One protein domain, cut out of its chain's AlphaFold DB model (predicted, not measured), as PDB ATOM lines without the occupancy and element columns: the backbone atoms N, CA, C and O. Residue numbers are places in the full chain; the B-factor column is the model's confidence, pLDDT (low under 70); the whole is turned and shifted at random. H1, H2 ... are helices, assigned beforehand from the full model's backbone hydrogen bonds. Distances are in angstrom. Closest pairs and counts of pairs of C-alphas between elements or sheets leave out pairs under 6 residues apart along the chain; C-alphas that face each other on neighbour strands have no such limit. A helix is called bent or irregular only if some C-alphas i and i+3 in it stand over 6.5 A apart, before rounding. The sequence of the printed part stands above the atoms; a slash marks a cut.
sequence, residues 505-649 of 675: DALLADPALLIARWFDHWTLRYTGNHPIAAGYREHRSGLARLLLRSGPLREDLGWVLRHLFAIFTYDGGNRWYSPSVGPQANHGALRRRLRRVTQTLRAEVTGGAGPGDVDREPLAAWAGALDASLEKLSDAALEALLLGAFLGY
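Overview. This is residues 505 to 649 of the 675 residues of the protein "Predicted subtilisin like protease" of Sorangium cellulosum (strain So ce56) (UniProt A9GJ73). Three long helices, H4, H5 and H6, lie side by side in an up-and-down row, with H5 in the middle; the bent helix H3 packs on H6 with its first arm and crosses one end of the row with its second. Towards the other end H7 meets H5 end to end and runs away from it to H2, while residues 505 to 510, of which 505 to 508 belong to H1, stick out. The printed part has 145 residues with seven named helices, H1 to H7 in order, and no named strand; its class is all helix. It is compact, with a radius of gyration of the C-alphas of 15.8 A, and spans 49 by 41 by 28 A.

Along the chain. H1, residues 505 to 508, begins at C-alpha 505, (58.781, 89.728, 97.624). H2, residues 511 to 525, is 20.7 A long. H3, residues 531 to 549, was assigned as one helix by its hydrogen bonds but is bent, with C-alphas 538 and 541 7.7 A apart; its arms are H3a, residues 531 to 538, 10.4 A, and H3b, residues 541 to 549, 12.9 A. H4, residues 551 to 570, is 28.2 A long, H5, residues 588 to 606, 27.3 A, and H6, residues 616 to 632, 24.5 A. H7, residues 635 to 647, is 16.6 A long and ends at C-alpha 647, (50.340, 73.948, 110.614).

Arrangement. H5 is the hub, touching three helices. H4 and H5 form a helical hairpin at a shallow tilt of 24 degrees, opposite ways; their closest C-alphas are those of Asp 556 and Val 597, 5.5 A. H5 and H6 form another at 18 degrees, closest at Arg 602 and Ala 620, 5.8 A between C-alphas. H4 and H6 are apart. H5 and H7 only just touch, with 3 pairs of C-alphas within 8 A, and only at their ends, closest at Arg 591 and Asp 635, 7.2 A. H3a touches H6 with residues 622 to 626 of H6 alone; the C-alphas of Ile 532 and Leu 626 are closest, 6.1 A. H3b touches H4 only at the corner, Leu 547 to Arg 554, 5.7 A between C-alphas, and is near H5. H2 touches H7 through residues 645 to 646 of H7 alone, with C-alphas of Phe 519 and Ala 645 closest at 5.8 A. Every O i to N i+4 pair is within hydrogen-bond range in H2, H3a, H3b, H4 and H5; H6 has 12 of 13, H7 8 of 9, and H1 is too short for such a pair.

Size, cuts and confidence. The two C-alphas farthest apart, those of Ser 580 and Gly 612, are 51.4 A apart. The printed part has no cut. The link from H4 to H5, residues 571 to 587, is long. The mean pLDDT of the printed part is 72.1, and 54 residues are under 70, among them 567 to 589 and 634 to 649.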
ATOM      1  N   ASP A 505      58.328  90.206  96.315       69.06
ATOM      2  CA  ASP A 505      58.781  89.728  97.624       69.06
ATOM      3  C   ASP A 505      57.695  89.881  98.697       69.06
ATOM      4  O   ASP A 505      57.481  88.972  99.501       69.06
ATOM      5  N   ALA A 506      56.924  90.973  98.658       68.56
ATOM      6  CA  ALA A 506      55.760  91.157  99.525       68.56
ATOM      7  C   ALA A 506      54.637  90.158  99.194       68.56
ATOM      8  O   ALA A 506      53.949  89.682 100.094       68.56
ATOM      9  N   LEU A 507      54.476  89.791  97.916       65.12
ATOM     10  CA  LEU A 507      53.522  88.766  97.486       65.12
ATOM     11  C   LEU A 507      53.926  87.370  97.979       65.12
ATOM     12  O   LEU A 507      53.075  86.617  98.443       65.12
ATOM     13  N   LEU A 508      55.211  87.018  97.880       71.38
ATOM     14  CA  LEU A 508      55.735  85.728  98.339       71.38
ATOM     15  C   LEU A 508      55.737  85.599  99.867       71.38
ATOM     16  O   LEU A 508      55.663  84.481 100.371       71.38
ATOM     17  N   ALA A 509      55.770  86.724 100.583       67.12
ATOM     18  CA  ALA A 509      55.607  86.792 102.030       67.12
ATOM     19  C   ALA A 509      54.136  86.853 102.492       67.12
ATOM     20  O   ALA A 509      53.891  86.873 103.698       67.12
ATOM     21  N   ASP A 510      53.154  86.874 101.576       71.56
ATOM     22  CA  ASP A 510      51.732  86.921 101.937       71.56
ATOM     23  C   ASP A 510      51.307  85.618 102.649       71.56
ATOM     24  O   ASP A 510      51.316  84.546 102.023       71.56
ATOM     25  N   PRO A 511      50.876  85.676 103.928       69.62
ATOM     26  CA  PRO A 511      50.447  84.500 104.679       69.62
ATOM     27  C   PRO A 511      49.352  83.694 103.975       69.62
ATOM     28  O   PRO A 511      49.366  82.465 104.021       69.62
ATOM     29  N   ALA A 512      48.424  84.354 103.275       72.94
ATOM     30  CA  ALA A 512      47.355  83.672 102.553       72.94
ATOM     31  C   ALA A 512      47.893  82.873 101.356       72.94
ATOM     32  O   ALA A 512      47.425  81.763 101.096       72.94
ATOM     33  N   LEU A 513      48.893  83.403 100.639       77.12
ATOM     34  CA  LEU A 513      49.537  82.683  99.538       77.12
ATOM     35  C   LEU A 513      50.317  81.474 100.057       77.12
ATOM     36  O   LEU A 513      50.269  80.399  99.456       77.12
ATOM     37  N   LEU A 514      51.016  81.641 101.174       73.62
ATOM     38  CA  LEU A 514      51.797  80.583 101.806       73.62
ATOM     39  C   LEU A 514      50.896  79.443 102.290       73.62
ATOM     40  O   LEU A 514      51.141  78.289 101.935       73.62
ATOM     41  N   ILE A 515      49.799  79.768 102.979       73.50
ATOM     42  CA  ILE A 515      48.762  78.809 103.381       73.50
ATOM     43  C   ILE A 515      48.182  78.091 102.155       73.50
ATOM     44  O   ILE A 515      48.076  76.867 102.153       73.50
ATOM     45  N   ALA A 516      47.851  78.817 101.081       80.44
ATOM     46  CA  ALA A 516      47.293  78.214  99.871       80.44
ATOM     47  C   ALA A 516      48.274  77.248  99.179       80.44
ATOM     48  O   ALA A 516      47.883  76.146  98.788       80.44
ATOM     49  N   ARG A 517      49.557  77.624  99.053       79.00
ATOM     50  CA  ARG A 517      50.609  76.752  98.496       79.00
ATOM     51  C   ARG A 517      50.815  75.511  99.348       79.00
ATOM     52  O   ARG A 517      51.013  74.420  98.818       79.00
ATOM     53  N   TRP A 518      50.790  75.689 100.661       74.19
ATOM     54  CA  TRP A 518      50.936  74.601 101.604       74.19
ATOM     55  C   TRP A 518      49.744  73.635 101.500       74.19
ATOM     56  O   TRP A 518      49.947  72.426 101.398       74.19
ATOM     57  N   PHE A 519      48.512  74.154 101.412       78.50
ATOM     58  CA  PHE A 519      47.309  73.340 101.241       78.50
ATOM     59  C   PHE A 519      47.362  72.543  99.931       78.50
ATOM     60  O   PHE A 519      47.123  71.337  99.937       78.50
ATOM     61  N   ASP A 520      47.766  73.163  98.816       80.94
ATOM     62  CA  ASP A 520      47.993  72.448  97.553       80.94
ATOM     63  C   ASP A 520      49.040  71.330  97.720       80.94
ATOM     64  O   ASP A 520      48.788  70.176  97.375       80.94
ATOM     65  N   HIS A 521      50.171  71.618  98.369       77.19
ATOM     66  CA  HIS A 521      51.208  70.621  98.634       77.19
ATOM     67  C   HIS A 521      50.717  69.443  99.488       77.19
ATOM     68  O   HIS A 521      50.975  68.282  99.155       77.19
ATOM     69  N   TRP A 522      49.993  69.722 100.572       73.81
ATOM     70  CA  TRP A 522      49.402  68.708 101.441       73.81
ATOM     71  C   TRP A 522      48.382  67.867 100.688       73.81
ATOM     72  O   TRP A 522      48.456  66.635 100.716       73.81
ATOM     73  N   THR A 523      47.502  68.513  99.919       71.94
ATOM     74  CA  THR A 523      46.559  67.781  99.081       71.94
ATOM     75  C   THR A 523      47.272  66.948  98.037       71.94
ATOM     76  O   THR A 523      46.691  65.948  97.676       71.94
ATOM     77  N   LEU A 524      48.501  67.236  97.595       72.75
ATOM     78  CA  LEU A 524      49.264  66.398  96.654       72.75
ATOM     79  C   LEU A 524      50.076  65.278  97.323       72.75
ATOM     80  O   LEU A 524      50.176  64.183  96.767       72.75
ATOM     81  N   ARG A 525      50.630  65.505  98.520       71.06
ATOM     82  CA  ARG A 525      51.538  64.549  99.183       71.06
ATOM     83  C   ARG A 525      50.905  63.695 100.274       71.06
ATOM     84  O   ARG A 525      51.352  62.571 100.470       71.06
ATOM     85  N   TYR A 526      49.913  64.216 100.990       61.88
ATOM     86  CA  TYR A 526      49.507  63.673 102.289       61.88
ATOM     87  C   TYR A 526      48.151  62.971 102.292       61.88
ATOM     88  O   TYR A 526      47.741  62.423 103.313       61.88
ATOM     89  N   THR A 527      47.443  62.932 101.165       57.50
ATOM     90  CA  THR A 527      46.246  62.099 101.108       57.50
ATOM     91  C   THR A 527      46.705  60.650 100.983       57.50
ATOM     92  O   THR A 527      47.097  60.203  99.904       57.50
ATOM     93  N   GLY A 528      46.671  59.905 102.086       59.22
ATOM     94  CA  GLY A 528      46.640  58.446 102.015       59.22
ATOM     95  C   GLY A 528      45.436  57.964 101.192       59.22
ATOM     96  O   GLY A 528      44.720  58.753 100.574       59.22
ATOM     97  N   ASN A 529      45.135  56.667 101.231       61.12
ATOM     98  CA  ASN A 529      43.980  56.081 100.531       61.12
ATOM     99  C   ASN A 529      42.606  56.515 101.108       61.12
ATOM    100  O   ASN A 529      41.622  55.797 100.954       61.12
ATOM    101  N   HIS A 530      42.513  57.660 101.797       73.00
ATOM    102  CA  HIS A 530      41.272  58.129 102.403       73.00
ATOM    103  C   HIS A 530      40.288  58.617 101.318       73.00
ATOM    104  O   HIS A 530      40.601  59.585 100.609       73.00
ATOM    105  N   PRO A 531      39.079  58.031 101.214       77.62
ATOM    106  CA  PRO A 531      38.144  58.309 100.117       77.62
ATOM    107  C   PRO A 531      37.757  59.786  99.968       77.62
ATOM    108  O   PRO A 531      37.665  60.291  98.853       77.62
ATOM    109  N   ILE A 532      37.590  60.511 101.080       80.12
ATOM    110  CA  ILE A 532      37.229  61.940 101.045       80.12
ATOM    111  C   ILE A 532      38.329  62.786 100.400       80.12
ATOM    112  O   ILE A 532      38.038  63.691  99.621       80.12
ATOM    113  N   ALA A 533      39.590  62.490 100.703       76.31
ATOM    114  CA  ALA A 533      40.713  63.272 100.214       76.31
ATOM    115  C   ALA A 533      41.035  62.932  98.747       76.31
ATOM    116  O   ALA A 533      41.337  63.828  97.957       76.31
ATOM    117  N   ALA A 534      40.876  61.661  98.361       81.38
ATOM    118  CA  ALA A 534      40.923  61.234  96.966       81.38
ATOM    119  C   ALA A 534      39.820  61.910  96.130       81.38
ATOM    120  O   ALA A 534      40.125  62.524  95.109       81.38
ATOM    121  N   GLY A 535      38.572  61.904  96.614       84.44
ATOM    122  CA  GLY A 535      37.459  62.579  95.940       84.44
ATOM    123  C   GLY A 535      37.638  64.098  95.850       84.44
ATOM    124  O   GLY A 535      37.332  64.695  94.821       84.44
ATOM    125  N   TYR A 536      38.240  64.741  96.861       85.44
ATOM    126  CA  TYR A 536      38.606  66.159  96.758       85.44
ATOM    127  C   TYR A 536      39.567  66.403  95.586       85.44
ATOM    128  O   TYR A 536      39.339  67.310  94.790       85.44
ATOM    129  N   ARG A 537      40.627  65.591  95.441       84.50
ATOM    130  CA  ARG A 537      41.585  65.723  94.326       84.50
ATOM    131  C   ARG A 537      40.923  65.529  92.971       84.50
ATOM    132  O   ARG A 537      41.237  66.269  92.041       84.50
ATOM    133  N   GLU A 538      40.046  64.539  92.871       87.25
ATOM    134  CA  GLU A 538      39.298  64.234  91.654       87.25
ATOM    135  C   GLU A 538      38.398  65.410  91.253       87.25
ATOM    136  O   GLU A 538      38.374  65.819  90.092       87.25
ATOM    137  N   HIS A 539      37.727  66.029  92.227       88.00
ATOM    138  CA  HIS A 539      36.738  67.070  91.966       88.00
ATOM    139  C   HIS A 539      37.244  68.514  92.115       88.00
ATOM    140  O   HIS A 539      36.490  69.445  91.821       88.00
ATOM    141  N   ARG A 540      38.502  68.756  92.520       87.44
ATOM    142  CA  ARG A 540      39.024  70.108  92.834       87.44
ATOM    143  C   ARG A 540      38.842  71.129  91.712       87.44
ATOM    144  O   ARG A 540      38.526  72.283  91.980       87.44
ATOM    145  N   SER A 541      38.975  70.714  90.452       85.88
ATOM    146  CA  SER A 541      38.756  71.590  89.293       85.88
ATOM    147  C   SER A 541      37.282  71.989  89.149       85.88
ATOM    148  O   SER A 541      36.977  73.141  88.834       85.88
ATOM    149  N   GLY A 542      36.363  71.053  89.409       86.25
ATOM    150  CA  GLY A 542      34.922  71.311  89.441       86.25
ATOM    151  C   GLY A 542      34.540  72.226  90.602       86.25
ATOM    152  O   GLY A 542      33.833  73.211  90.399       86.25
ATOM    153  N   LEU A 543      35.096  71.970  91.791       86.88
ATOM    154  CA  LEU A 543      34.927  72.809  92.980       86.88
ATOM    155  C   LEU A 543      35.438  74.239  92.758       86.88
ATOM    156  O   LEU A 543      34.740  75.191  93.094       86.88
ATOM    157  N   ALA A 544      36.610  74.414  92.138       87.88
ATOM    158  CA  ALA A 544      37.153  75.733  91.820       87.88
ATOM    159  C   ALA A 544      36.234  76.517  90.867       87.88
ATOM    160  O   ALA A 544      35.941  77.689  91.099       87.88
ATOM    161  N   ARG A 545      35.710  75.864  89.820       85.94
ATOM    162  CA  ARG A 545      34.726  76.478  88.911       85.94
ATOM    163  C   ARG A 545      33.423  76.829  89.624       85.94
ATOM    164  O   ARG A 545      32.853  77.884  89.347       85.94
ATOM    165  N   LEU A 546      32.954  75.962  90.522       86.88
ATOM    166  CA  LEU A 546      31.753  76.207  91.312       86.88
ATOM    167  C   LEU A 546      31.947  77.416  92.231       86.88
ATOM    168  O   LEU A 546      31.110  78.311  92.228       86.88
ATOM    169  N   LEU A 547      33.087  77.509  92.920       87.50
ATOM    170  CA  LEU A 547      33.448  78.660  93.749       87.50
ATOM    171  C   LEU A 547      33.487  79.968  92.955       87.50
ATOM    172  O   LEU A 547      33.068  80.993  93.470       87.50
ATOM    173  N   LEU A 548      33.924  79.975  91.694       85.94
ATOM    174  CA  LEU A 548      33.907  81.199  90.875       85.94
ATOM    175  C   LEU A 548      32.490  81.697  90.551       85.94
ATOM    176  O   LEU A 548      32.302  82.883  90.285       85.94
ATOM    177  N   ARG A 549      31.475  80.833  90.621       85.56
ATOM    178  CA  ARG A 549      30.092  81.161  90.229       85.56
ATOM    179  C   ARG A 549      29.141  81.277  91.412       85.56
ATOM    180  O   ARG A 549      28.266  82.133  91.402       85.56
ATOM    181  N   SER A 550      29.352  80.468  92.440       88.00
ATOM    182  CA  SER A 550      28.497  80.404  93.614       88.00
ATOM    183  C   SER A 550      28.914  81.438  94.655       88.00
ATOM    184  O   SER A 550      29.895  81.260  95.380       88.00
ATOM    185  N   GLY A 551      28.155  82.531  94.738       85.25
ATOM    186  CA  GLY A 551      28.246  83.480  95.851       85.25
ATOM    187  C   GLY A 551      28.059  82.809  97.220       85.25
ATOM    188  O   GLY A 551      28.943  82.968  98.063       85.25
ATOM    189  N   PRO A 552      26.994  82.004  97.423       87.56
ATOM    190  CA  PRO A 552      26.745  81.320  98.693       87.56
ATOM    191  C   PRO A 552      27.898  80.416  99.137       87.56
ATOM    192  O   PRO A 552      28.305  80.462 100.297       87.56
ATOM    193  N   LEU A 553      28.472  79.624  98.222       88.88
ATOM    194  CA  LEU A 553      29.582  78.737  98.567       88.88
ATOM    195  C   LEU A 553      30.851  79.520  98.926       88.88
ATOM    196  O   LEU A 553      31.548  79.146  99.868       88.88
ATOM    197  N   ARG A 554      31.151  80.616  98.206       88.81
ATOM    198  CA  ARG A 554      32.276  81.501  98.559       88.81
ATOM    199  C   ARG A 554      32.099  82.120  99.934       88.81
ATOM    200  O   ARG A 554      33.076  82.240 100.663       88.81
ATOM    201  N   GLU A 555      30.882  82.527 100.270       86.38
ATOM    202  CA  GLU A 555      30.581  83.122 101.565       86.38
ATOM    203  C   GLU A 555      30.779  82.119 102.704       86.38
ATOM    204  O   GLU A 555      31.546  82.404 103.626       86.38
ATOM    205  N   ASP A 556      30.160  80.939 102.616       88.38
ATOM    206  CA  ASP A 556      30.257  79.922 103.666       88.38
ATOM    207  C   ASP A 556      31.703  79.417 103.824       88.38
ATOM    208  O   ASP A 556      32.192  79.250 104.945       88.38
ATOM    209  N   LEU A 557      32.427  79.226 102.711       87.75
ATOM    210  CA  LEU A 557      33.839  78.847 102.748       87.75
ATOM    211  C   LEU A 557      34.704  79.975 103.317       87.75
ATOM    212  O   LEU A 557      35.554  79.723 104.169       87.75
ATOM    213  N   GLY A 558      34.477  81.219 102.894       86.25
ATOM    214  CA  GLY A 558      35.157  82.392 103.440       86.25
ATOM    215  C   GLY A 558      34.962  82.497 104.950       86.25
ATOM    216  O   GLY A 558      35.905  82.788 105.676       86.25
ATOM    217  N   TRP A 559      33.776  82.162 105.454       83.25
ATOM    218  CA  TRP A 559      33.487  82.173 106.882       83.25
ATOM    219  C   TRP A 559      34.251  81.101 107.682       83.25
ATOM    220  O   TRP A 559      34.715  81.382 108.794       83.25
ATOM    221  N   VAL A 560      34.448  79.900 107.118       83.06
ATOM    222  CA  VAL A 560      35.363  78.878 107.671       83.06
ATOM    223  C   VAL A 560      36.800  79.398 107.658       83.06
ATOM    224  O   VAL A 560      37.478  79.374 108.683       83.06
ATOM    225  N   LEU A 561      37.262  79.904 106.512       83.19
ATOM    226  CA  LEU A 561      38.650  80.326 106.324       83.19
ATOM    227  C   LEU A 561      39.020  81.526 107.197       83.19
ATOM    228  O   LEU A 561      40.106  81.538 107.762       83.19
ATOM    229  N   ARG A 562      38.118  82.496 107.383       81.75
ATOM    230  CA  ARG A 562      38.323  83.609 108.322       81.75
ATOM    231  C   ARG A 562      38.454  83.116 109.759       81.75
ATOM    232  O   ARG A 562      39.264  83.650 110.504       81.75
ATOM    233  N   HIS A 563      37.704  82.086 110.148       78.12
ATOM    234  CA  HIS A 563      37.852  81.476 111.471       78.12
ATOM    235  C   HIS A 563      39.226  80.828 111.641       78.12
ATOM    236  O   HIS A 563      39.917  81.124 112.608       78.12
ATOM    237  N   LEU A 564      39.646  80.012 110.670       75.50
ATOM    238  CA  LEU A 564      40.958  79.359 110.669       75.50
ATOM    239  C   LEU A 564      42.109  80.374 110.624       75.50
ATOM    240  O   LEU A 564      43.124  80.199 111.289       75.50
ATOM    241  N   PHE A 565      41.948  81.464 109.874       74.69
ATOM    242  CA  PHE A 565      42.936  82.535 109.812       74.69
ATOM    243  C   PHE A 565      43.043  83.290 111.136       74.69
ATOM    244  O   PHE A 565      44.151  83.592 111.580       74.69
ATOM    245  N   ALA A 566      41.907  83.561 111.785       71.62
ATOM    246  CA  ALA A 566      41.896  84.117 113.130       71.62
ATOM    247  C   ALA A 566      42.666  83.185 114.069       71.62
ATOM    248  O   ALA A 566      43.639  83.619 114.677       71.62
ATOM    249  N   ILE A 567      42.289  81.900 114.093       68.44
ATOM    250  CA  ILE A 567      42.950  80.833 114.859       68.44
ATOM    251  C   ILE A 567      44.475  80.910 114.712       68.44
ATOM    252  O   ILE A 567      45.202  81.044 115.697       68.44
ATOM    253  N   PHE A 568      44.949  80.898 113.467       65.69
ATOM    254  CA  PHE A 568      46.369  80.899 113.143       65.69
ATOM    255  C   PHE A 568      47.091  82.176 113.593       65.69
ATOM    256  O   PHE A 568      48.189  82.115 114.146       65.69
ATOM    257  N   THR A 569      46.475  83.337 113.360       65.31
ATOM    258  CA  THR A 569      47.099  84.646 113.600       65.31
ATOM    259  C   THR A 569      47.321  84.917 115.087       65.31
ATOM    260  O   THR A 569      48.304  85.559 115.449       65.31
ATOM    261  N   TYR A 570      46.431  84.429 115.953       58.56
ATOM    262  CA  TYR A 570      46.398  84.844 117.356       58.56
ATOM    263  C   TYR A 570      47.098  83.906 118.329       58.56
ATOM    264  O   TYR A 570      47.676  84.388 119.299       58.56
ATOM    265  N   ASP A 571      47.116  82.601 118.064       56.00
ATOM    266  CA  ASP A 571      47.830  81.656 118.934       56.00
ATOM    267  C   ASP A 571      49.282  81.393 118.475       56.00
ATOM    268  O   ASP A 571      49.997  80.540 119.008       56.00
ATOM    269  N   GLY A 572      49.734  82.106 117.435       52.62
ATOM    270  CA  GLY A 572      51.093  81.993 116.894       52.62
ATOM    271  C   GLY A 572      51.470  80.573 116.449       52.62
ATOM    272  O   GLY A 572      52.653  80.243 116.432       52.62
ATOM    273  N   GLY A 573      50.478  79.718 116.171       50.53
ATOM    274  CA  GLY A 573      50.642  78.301 115.829       50.53
ATOM    275  C   GLY A 573      51.237  77.402 116.926       50.53
ATOM    276  O   GLY A 573      51.381  76.205 116.688       50.53
ATOM    277  N   ASN A 574      51.585  77.933 118.107       41.50
ATOM    278  CA  ASN A 574      52.472  77.255 119.063       41.50
ATOM    279  C   ASN A 574      51.765  76.567 120.246       41.50
ATOM    280  O   ASN A 574      52.347  75.627 120.789       41.50
ATOM    281  N   ARG A 575      50.555  76.970 120.678       45.84
ATOM    282  CA  ARG A 575      49.864  76.274 121.792       45.84
ATOM    283  C   ARG A 575      48.979  75.113 121.331       45.84
ATOM    284  O   ARG A 575      48.789  74.181 122.109       45.84
ATOM    285  N   TRP A 576      48.571  75.091 120.060       48.12
ATOM    286  CA  TRP A 576      47.819  73.998 119.416       48.12
ATOM    287  C   TRP A 576      48.487  72.617 119.495       48.12
ATOM    288  O   TRP A 576      47.809  71.594 119.480       48.12
ATOM    289  N   TYR A 577      49.820  72.569 119.576       38.62
ATOM    290  CA  TYR A 577      50.591  71.324 119.498       38.62
ATOM    291  C   TYR A 577      51.323  70.964 120.787       38.62
ATOM    292  O   TYR A 577      52.293  70.210 120.736       38.62
ATOM    293  N   SER A 578      50.894  71.467 121.948       38.38
ATOM    294  CA  SER A 578      51.459  70.975 123.202       38.38
ATOM    295  C   SER A 578      50.902  69.573 123.484       38.38
ATOM    296  O   SER A 578      49.742  69.451 123.888       38.38
ATOM    297  N   PRO A 579      51.693  68.487 123.346       37.66
ATOM    298  CA  PRO A 579      51.208  67.121 123.573       37.66
ATOM    299  C   PRO A 579      50.769  66.901 125.030       37.66
ATOM    300  O   PRO A 579      50.133  65.900 125.347       37.66
ATOM    301  N   SER A 580      51.124  67.837 125.917       36.75
ATOM    302  CA  SER A 580      50.765  67.871 127.332       36.75
ATOM    303  C   SER A 580      49.384  68.465 127.637       36.75
ATOM    304  O   SER A 580      48.930  68.281 128.762       36.75
ATOM    305  N   VAL A 581      48.715  69.146 126.692       42.12
ATOM    306  CA  VAL A 581      47.391  69.778 126.921       42.12
ATOM    307  C   VAL A 581      46.237  68.934 126.345       42.12
ATOM    308  O   VAL A 581      45.097  69.045 126.781       42.12
ATOM    309  N   GLY A 582      46.544  67.961 125.482       39.47
ATOM    310  CA  GLY A 582      45.600  66.931 125.042       39.47
ATOM    311  C   GLY A 582      44.546  67.399 124.017       39.47
ATOM    312  O   GLY A 582      44.390  68.589 123.771       39.47
ATOM    313  N   PRO A 583      43.816  66.455 123.388       40.03
ATOM    314  CA  PRO A 583      42.904  66.680 122.254       40.03
ATOM    315  C   PRO A 583      41.544  67.298 122.657       40.03
ATOM    316  O   PRO A 583      40.497  66.840 122.208       40.03
ATOM    317  N   GLN A 584      41.528  68.288 123.555       43.16
ATOM    318  CA  GLN A 584      40.295  68.832 124.160       43.16
ATOM    319  C   GLN A 584      39.859  70.205 123.620       43.16
ATOM    320  O   GLN A 584      38.912  70.801 124.137       43.16
ATOM    321  N   ALA A 585      40.486  70.709 122.559       47.72
ATOM    322  CA  ALA A 585      39.941  71.835 121.814       47.72
ATOM    323  C   ALA A 585      38.758  71.327 120.968       47.72
ATOM    324  O   ALA A 585      38.911  70.571 120.013       47.72
ATOM    325  N   ASN A 586      37.534  71.644 121.383       47.38
ATOM    326  CA  ASN A 586      36.357  71.459 120.543       47.38
ATOM    327  C   ASN A 586      36.000  72.837 119.995       47.38
ATOM    328  O   ASN A 586      35.716  73.734 120.761       47.38
ATOM    329  N   HIS A 587      36.015  73.037 118.683       55.12
ATOM    330  CA  HIS A 587      35.504  74.264 118.071       55.12
ATOM    331  C   HIS A 587      34.134  73.960 117.494       55.12
ATOM    332  O   HIS A 587      33.994  73.806 116.280       55.12
ATOM    333  N   GLY A 588      33.105  73.837 118.337       53.56
ATOM    334  CA  GLY A 588      31.762  73.423 117.901       53.56
ATOM    335  C   GLY A 588      31.213  74.262 116.734       53.56
ATOM    336  O   GLY A 588      30.426  73.786 115.909       53.56
ATOM    337  N   ALA A 589      31.706  75.493 116.596       64.31
ATOM    338  CA  ALA A 589      31.452  76.367 115.464       64.31
ATOM    339  C   ALA A 589      32.104  75.928 114.149       64.31
ATOM    340  O   ALA A 589      31.490  76.090 113.100       64.31
ATOM    341  N   LEU A 590      33.316  75.370 114.163       71.75
ATOM    342  CA  LEU A 590      34.027  74.905 112.973       71.75
ATOM    343  C   LEU A 590      33.292  73.740 112.310       71.75
ATOM    344  O   LEU A 590      33.062  73.766 111.102       71.75
ATOM    345  N   ARG A 591      32.826  72.765 113.099       76.12
ATOM    346  CA  ARG A 591      31.974  71.680 112.590       76.12
ATOM    347  C   ARG A 591      30.686  72.220 111.982       76.12
ATOM    348  O   ARG A 591      30.306  71.802 110.890       76.12
ATOM    349  N   ARG A 592      30.019  73.156 112.664       74.69
ATOM    350  CA  ARG A 592      28.793  73.793 112.159       74.69
ATOM    351  C   ARG A 592      29.047  74.535 110.845       74.69
ATOM    352  O   ARG A 592      28.304  74.344 109.887       74.69
ATOM    353  N   ARG A 593      30.125  75.318 110.775       80.19
ATOM    354  CA  ARG A 593      30.571  76.044 109.578       80.19
ATOM    355  C   ARG A 593      30.852  75.094 108.417       80.19
ATOM    356  O   ARG A 593      30.384  75.327 107.309       80.19
ATOM    357  N   LEU A 594      31.556  73.994 108.667       81.62
ATOM    358  CA  LEU A 594      31.834  72.991 107.642       81.62
ATOM    359  C   LEU A 594      30.579  72.263 107.168       81.62
ATOM    360  O   LEU A 594      30.411  72.097 105.964       81.62
ATOM    361  N   ARG A 595      29.676  71.884 108.080       82.38
ATOM    362  CA  ARG A 595      28.362  71.335 107.707       82.38
ATOM    363  C   ARG A 595      27.572  72.317 106.849       82.38
ATOM    364  O   ARG A 595      26.920  71.926 105.890       82.38
ATOM    365  N   ARG A 596      27.655  73.612 107.151       84.88
ATOM    366  CA  ARG A 596      27.026  74.634 106.316       84.88
ATOM    367  C   ARG A 596      27.642  74.675 104.913       84.88
ATOM    368  O   ARG A 596      26.901  74.693 103.934       84.88
ATOM    369  N   VAL A 597      28.971  74.597 104.800       88.62
ATOM    370  CA  VAL A 597      29.668  74.492 103.505       88.62
ATOM    371  C   VAL A 597      29.243  73.238 102.734       88.62
ATOM    372  O   VAL A 597      28.965  73.345 101.542       88.62
ATOM    373  N   THR A 598      29.152  72.065 103.372       88.31
ATOM    374  CA  THR A 598      28.724  70.823 102.697       88.31
ATOM    375  C   THR A 598      27.270  70.890 102.243       88.31
ATOM    376  O   THR A 598      26.955  70.458 101.132       88.31
ATOM    377  N   GLN A 599      26.384  71.472 103.053       86.56
ATOM    378  CA  GLN A 599      24.981  71.692 102.705       86.56
ATOM    379  C   GLN A 599      24.834  72.645 101.518       86.56
ATOM    380  O   GLN A 599      24.137  72.315 100.559       86.56
ATOM    381  N   THR A 600      25.524  73.788 101.540       88.12
ATOM    382  CA  THR A 600      25.518  74.735 100.419       88.12
ATOM    383  C   THR A 600      26.134  74.113  99.175       88.12
ATOM    384  O   THR A 600      25.553  74.216  98.103       88.12
ATOM    385  N   LEU A 601      27.246  73.382  99.300       89.25
ATOM    386  CA  LEU A 601      27.833  72.646  98.183       89.25
ATOM    387  C   LEU A 601      26.817  71.682  97.557       89.25
ATOM    388  O   LEU A 601      26.637  71.696  96.343       89.25
ATOM    389  N   ARG A 602      26.124  70.872  98.364       87.81
ATOM    390  CA  ARG A 602      25.080  69.969  97.859       87.81
ATOM    391  C   ARG A 602      23.963  70.736  97.158       87.81
ATOM    392  O   ARG A 602      23.589  70.341  96.060       87.81
ATOM    393  N   ALA A 603      23.465  71.817  97.758       85.62
ATOM    394  CA  ALA A 603      22.402  72.637  97.179       85.62
ATOM    395  C   ALA A 603      22.810  73.254  95.830       85.62
ATOM    396  O   ALA A 603      22.024  73.261  94.889       85.62
ATOM    397  N   GLU A 604      24.051  73.718  95.703       86.75
ATOM    398  CA  GLU A 604      24.580  74.301  94.466       86.75
ATOM    399  C   GLU A 604      24.804  73.244  93.374       86.75
ATOM    400  O   GLU A 604      24.596  73.505  92.189       86.75
ATOM    401  N   VAL A 605      25.194  72.028  93.766       85.56
ATOM    402  CA  VAL A 605      25.368  70.903  92.838       85.56
ATOM    403  C   VAL A 605      24.015  70.387  92.337       85.56
ATOM    404  O   VAL A 605      23.882  70.098  91.148       85.56
ATOM    405  N   THR A 606      22.997  70.302  93.198       83.38
ATOM    406  CA  THR A 606      21.655  69.824  92.819       83.38
ATOM    407  C   THR A 606      20.801  70.899  92.145       83.38
ATOM    408  O   THR A 606      20.011  70.583  91.259       83.38
ATOM    409  N   GLY A 607      20.985  72.171  92.509       77.50
ATOM    410  CA  GLY A 607      20.153  73.312  92.114       77.50
ATOM    411  C   GLY A 607      20.264  73.764  90.656       77.50
ATOM    412  O   GLY A 607      19.624  74.736  90.265       77.50
ATOM    413  N   GLY A 608      21.041  73.088  89.809       62.75
ATOM    414  CA  GLY A 608      20.901  73.262  88.362       62.75
ATOM    415  C   GLY A 608      21.706  74.396  87.716       62.75
ATOM    416  O   GLY A 608      21.985  74.304  86.523       62.75
ATOM    417  N   ALA A 609      22.124  75.421  88.464       52.06
ATOM    418  CA  ALA A 609      22.530  76.728  87.922       52.06
ATOM    419  C   ALA A 609      23.927  76.816  87.246       52.06
ATOM    420  O   ALA A 609      24.360  77.901  86.862       52.06
ATOM    421  N   GLY A 610      24.650  75.705  87.067       52.75
ATOM    422  CA  GLY A 610      25.944  75.676  86.360       52.75
ATOM    423  C   GLY A 610      25.867  75.132  84.919       52.75
ATOM    424  O   GLY A 610      24.972  74.347  84.619       52.75
ATOM    425  N   PRO A 611      26.813  75.455  84.019       47.34
ATOM    426  CA  PRO A 611      26.936  74.772  82.727       47.34
ATOM    427  C   PRO A 611      27.203  73.271  82.912       47.34
ATOM    428  O   PRO A 611      27.721  72.852  83.950       47.34
ATOM    429  N   GLY A 612      26.874  72.477  81.890       60.25
ATOM    430  CA  GLY A 612      26.937  71.006  81.882       60.25
ATOM    431  C   GLY A 612      28.332  70.372  81.986       60.25
ATOM    432  O   GLY A 612      28.460  69.180  81.745       60.25
ATOM    433  N   ASP A 613      29.364  71.138  82.351       63.03
ATOM    434  CA  ASP A 613      30.775  70.715  82.323       63.03
ATOM    435  C   ASP A 613      31.318  70.238  83.683       63.03
ATOM    436  O   ASP A 613      32.512  69.954  83.807       63.03
ATOM    437  N   VAL A 614      30.497  70.234  84.738       71.50
ATOM    438  CA  VAL A 614      30.851  69.621  86.029       71.50
ATOM    439  C   VAL A 614      30.023  68.361  86.161       71.50
ATOM    440  O   VAL A 614      28.798  68.443  86.126       71.50
ATOM    441  N   ASP A 615      30.682  67.217  86.325       78.62
ATOM    442  CA  ASP A 615      29.982  65.975  86.619       78.62
ATOM    443  C   ASP A 615      29.380  66.058  88.030       78.62
ATOM    444  O   ASP A 615      30.087  66.072  89.043       78.62
ATOM    445  N   ARG A 616      28.061  66.256  88.083       83.00
ATOM    446  CA  ARG A 616      27.345  66.630  89.309       83.00
ATOM    447  C   ARG A 616      27.069  65.443  90.204       83.00
ATOM    448  O   ARG A 616      27.039  65.616  91.415       83.00
ATOM    449  N   GLU A 617      26.849  64.268  89.631       86.38
ATOM    450  CA  GLU A 617      26.474  63.087  90.403       86.38
ATOM    451  C   GLU A 617      27.636  62.596  91.285       86.38
ATOM    452  O   GLU A 617      27.433  62.496  92.500       86.38
ATOM    453  N   PRO A 618      28.874  62.427  90.773       88.81
ATOM    454  CA  PRO A 618      30.023  62.085  91.608       88.81
ATOM    455  C   PRO A 618      30.319  63.157  92.656       88.81
ATOM    456  O   PRO A 618      30.564  62.841  93.819       88.81
ATOM    457  N   LEU A 619      30.217  64.438  92.282       86.44
ATOM    458  CA  LEU A 619      30.451  65.542  93.208       86.44
ATOM    459  C   LEU A 619      29.391  65.601  94.323       86.44
ATOM    460  O   LEU A 619      29.730  65.838  95.483       86.44
ATOM    461  N   ALA A 620      28.119  65.357  93.998       86.38
ATOM    462  CA  ALA A 620      27.034  65.271  94.974       86.38
ATOM    463  C   ALA A 620      27.218  64.069  95.905       86.38
ATOM    464  O   ALA A 620      27.051  64.215  97.116       86.38
ATOM    465  N   ALA A 621      27.602  62.909  95.367       88.56
ATOM    466  CA  ALA A 621      27.920  61.717  96.147       88.56
ATOM    467  C   ALA A 621      29.125  61.944  97.074       88.56
ATOM    468  O   ALA A 621      29.082  61.567  98.245       88.56
ATOM    469  N   TRP A 622      30.168  62.628  96.598       88.88
ATOM    470  CA  TRP A 622      31.325  62.996  97.410       88.88
ATOM    471  C   TRP A 622      30.965  63.989  98.519       88.88
ATOM    472  O   TRP A 622      31.322  63.766  99.674       88.88
ATOM    473  N   ALA A 623      30.199  65.043  98.217       86.56
ATOM    474  CA  ALA A 623      29.674  65.960  99.235       86.56
ATOM    475  C   ALA A 623      28.759  65.216 100.231       86.56
ATOM    476  O   ALA A 623      28.775  65.471 101.434       86.56
ATOM    477  N   GLY A 624      28.000  64.244  99.711       86.69
ATOM    478  CA  GLY A 624      27.345  63.132 100.395       86.69
ATOM    479  C   GLY A 624      28.200  62.528 101.507       86.69
ATOM    480  O   GLY A 624      27.906  62.672 102.694       86.69
ATOM    481  N   ALA A 625      29.285  61.888 101.088       86.94
ATOM    482  CA  ALA A 625      30.227  61.199 101.951       86.94
ATOM    483  C   ALA A 625      30.950  62.146 102.918       86.94
ATOM    484  O   ALA A 625      31.100  61.800 104.086       86.94
ATOM    485  N   LEU A 626      31.359  63.337 102.466       84.81
ATOM    486  CA  LEU A 626      32.053  64.325 103.294       84.81
ATOM    487  C   LEU A 626      31.208  64.716 104.508       84.81
ATOM    488  O   LEU A 626      31.696  64.660 105.630       84.81
ATOM    489  N   ASP A 627      29.938  65.046 104.300       85.00
ATOM    490  CA  ASP A 627      29.011  65.393 105.379       85.00
ATOM    491  C   ASP A 627      28.818  64.235 106.375       85.00
ATOM    492  O   ASP A 627      28.914  64.430 107.584       85.00
ATOM    493  N   ALA A 628      28.646  63.003 105.877       85.38
ATOM    494  CA  ALA A 628      28.534  61.814 106.723       85.38
ATOM    495  C   ALA A 628      29.828  61.532 107.509       85.38
ATOM    496  O   ALA A 628      29.788  61.056 108.644       85.38
ATOM    497  N   SER A 629      30.993  61.836 106.929       81.69
ATOM    498  CA  SER A 629      32.280  61.778 107.624       81.69
ATOM    499  C   SER A 629      32.396  62.866 108.692       81.69
ATOM    500  O   SER A 629      32.867  62.571 109.788       81.69
ATOM    501  N   LEU A 630      31.912  64.086 108.428       78.75
ATOM    502  CA  LEU A 630      31.882  65.171 109.414       78.75
ATOM    503  C   LEU A 630      31.047  64.826 110.649       78.75
ATOM    504  O   LEU A 630      31.258  65.437 111.688       78.75
ATOM    505  N   GLU A 631      30.103  63.887 110.583       76.50
ATOM    506  CA  GLU A 631      29.380  63.416 111.773       76.50
ATOM    507  C   GLU A 631      30.185  62.437 112.628       76.50
ATOM    508  O   GLU A 631      29.976  62.375 113.837       76.50
ATOM    509  N   LYS A 632      31.104  61.693 112.010       79.94
ATOM    510  CA  LYS A 632      31.876  60.624 112.658       79.94
ATOM    511  C   LYS A 632      33.187  61.112 113.264       79.94
ATOM    512  O   LYS A 632      33.691  60.485 114.186       79.94
ATOM    513  N   LEU A 633      33.751  62.199 112.737       70.25
ATOM    514  CA  LEU A 633      34.994  62.774 113.253       70.25
ATOM    515  C   LEU A 633      34.774  63.362 114.652       70.25
ATOM    516  O   LEU A 633      33.775  64.049 114.871       70.25
ATOM    517  N   SER A 634      35.709  63.150 115.580       68.25
ATOM    518  CA  SER A 634      35.810  63.965 116.798       68.25
ATOM    519  C   SER A 634      36.182  65.408 116.423       68.25
ATOM    520  O   SER A 634      36.702  65.647 115.333       68.25
ATOM    521  N   ASP A 635      35.875  66.397 117.270       62.28
ATOM    522  CA  ASP A 635      36.239  67.795 116.966       62.28
ATOM    523  C   ASP A 635      37.759  67.953 116.846       62.28
ATOM    524  O   ASP A 635      38.226  68.578 115.899       62.28
ATOM    525  N   ALA A 636      38.518  67.236 117.680       59.06
ATOM    526  CA  ALA A 636      39.969  67.134 117.573       59.06
ATOM    527  C   ALA A 636      40.433  66.519 116.240       59.06
ATOM    528  O   ALA A 636      41.386  67.003 115.638       59.06
ATOM    529  N   ALA A 637      39.773  65.470 115.732       64.44
ATOM    530  CA  ALA A 637      40.120  64.891 114.431       64.44
ATOM    531  C   ALA A 637      39.778  65.832 113.266       64.44
ATOM    532  O   ALA A 637      40.504  65.882 112.272       64.44
ATOM    533  N   LEU A 638      38.682  66.584 113.384       66.44
ATOM    534  CA  LEU A 638      38.269  67.570 112.394       66.44
ATOM    535  C   LEU A 638      39.243  68.745 112.327       66.44
ATOM    536  O   LEU A 638      39.648  69.178 111.250       66.44
ATOM    537  N   GLU A 639      39.625  69.234 113.494       61.28
ATOM    538  CA  GLU A 639      40.625  70.266 113.660       61.28
ATOM    539  C   GLU A 639      41.983  69.785 113.160       61.28
ATOM    540  O   GLU A 639      42.589  70.464 112.350       61.28
ATOM    541  N   ALA A 640      42.425  68.581 113.518       60.56
ATOM    542  CA  ALA A 640      43.659  68.009 112.995       60.56
ATOM    543  C   ALA A 640      43.609  67.866 111.461       60.56
ATOM    544  O   ALA A 640      44.580  68.166 110.780       60.56
ATOM    545  N   LEU A 641      42.479  67.480 110.865       65.06
ATOM    546  CA  LEU A 641      42.338  67.436 109.406       65.06
ATOM    547  C   LEU A 641      42.491  68.828 108.768       65.06
ATOM    548  O   LEU A 641      43.165  68.965 107.750       65.06
ATOM    549  N   LEU A 642      41.862  69.849 109.353       65.25
ATOM    550  CA  LEU A 642      41.861  71.209 108.816       65.25
ATOM    551  C   LEU A 642      43.145  71.978 109.134       65.25
ATOM    552  O   LEU A 642      43.686  72.624 108.254       65.25
ATOM    553  N   LEU A 643      43.647  71.907 110.361       59.72
ATOM    554  CA  LEU A 643      44.854  72.573 110.837       59.72
ATOM    555  C   LEU A 643      46.110  71.768 110.565       59.72
ATOM    556  O   LEU A 643      47.147  72.356 110.309       59.72
ATOM    557  N   GLY A 644      46.048  70.439 110.526       56.91
ATOM    558  CA  GLY A 644      47.103  69.635 109.911       56.91
ATOM    559  C   GLY A 644      47.305  70.058 108.464       56.91
ATOM    560  O   GLY A 644      48.442  70.005 108.014       56.91
ATOM    561  N   ALA A 645      46.247  70.583 107.819       54.94
ATOM    562  CA  ALA A 645      46.278  71.275 106.541       54.94
ATOM    563  C   ALA A 645      46.704  72.782 106.584       54.94
ATOM    564  O   ALA A 645      46.577  73.481 105.579       54.94
ATOM    565  N   PHE A 646      47.198  73.311 107.708       50.41
ATOM    566  CA  PHE A 646      47.689  74.699 107.867       50.41
ATOM    567  C   PHE A 646      49.034  74.776 108.632       50.41
ATOM    568  O   PHE A 646      49.880  75.613 108.329       50.41
ATOM    569  N   LEU A 647      49.259  73.903 109.620       50.06
ATOM    570  CA  LEU A 647      50.340  73.948 110.614       50.06
ATOM    571  C   LEU A 647      51.666  73.351 110.143       50.06
ATOM    572  O   LEU A 647      52.693  73.612 110.767       50.06
ATOM    573  N   GLY A 648      51.711  72.628 109.019       51.50
ATOM    574  CA  GLY A 648      53.000  72.232 108.435       51.50
ATOM    575  C   GLY A 648      53.847  73.427 107.963       51.50
ATOM    576  O   GLY A 648      54.949  73.221 107.471       51.50
ATOM    577  N   TYR A 649      53.334  74.654 108.090       41.78
ATOM    578  CA  TYR A 649      54.046  75.910 107.884       41.78
ATOM    579  C   TYR A 649      54.821  76.390 109.135       41.78
ATOM    580  O   TYR A 649      55.787  77.137 109.013       41.78
TER     581      TYR A 649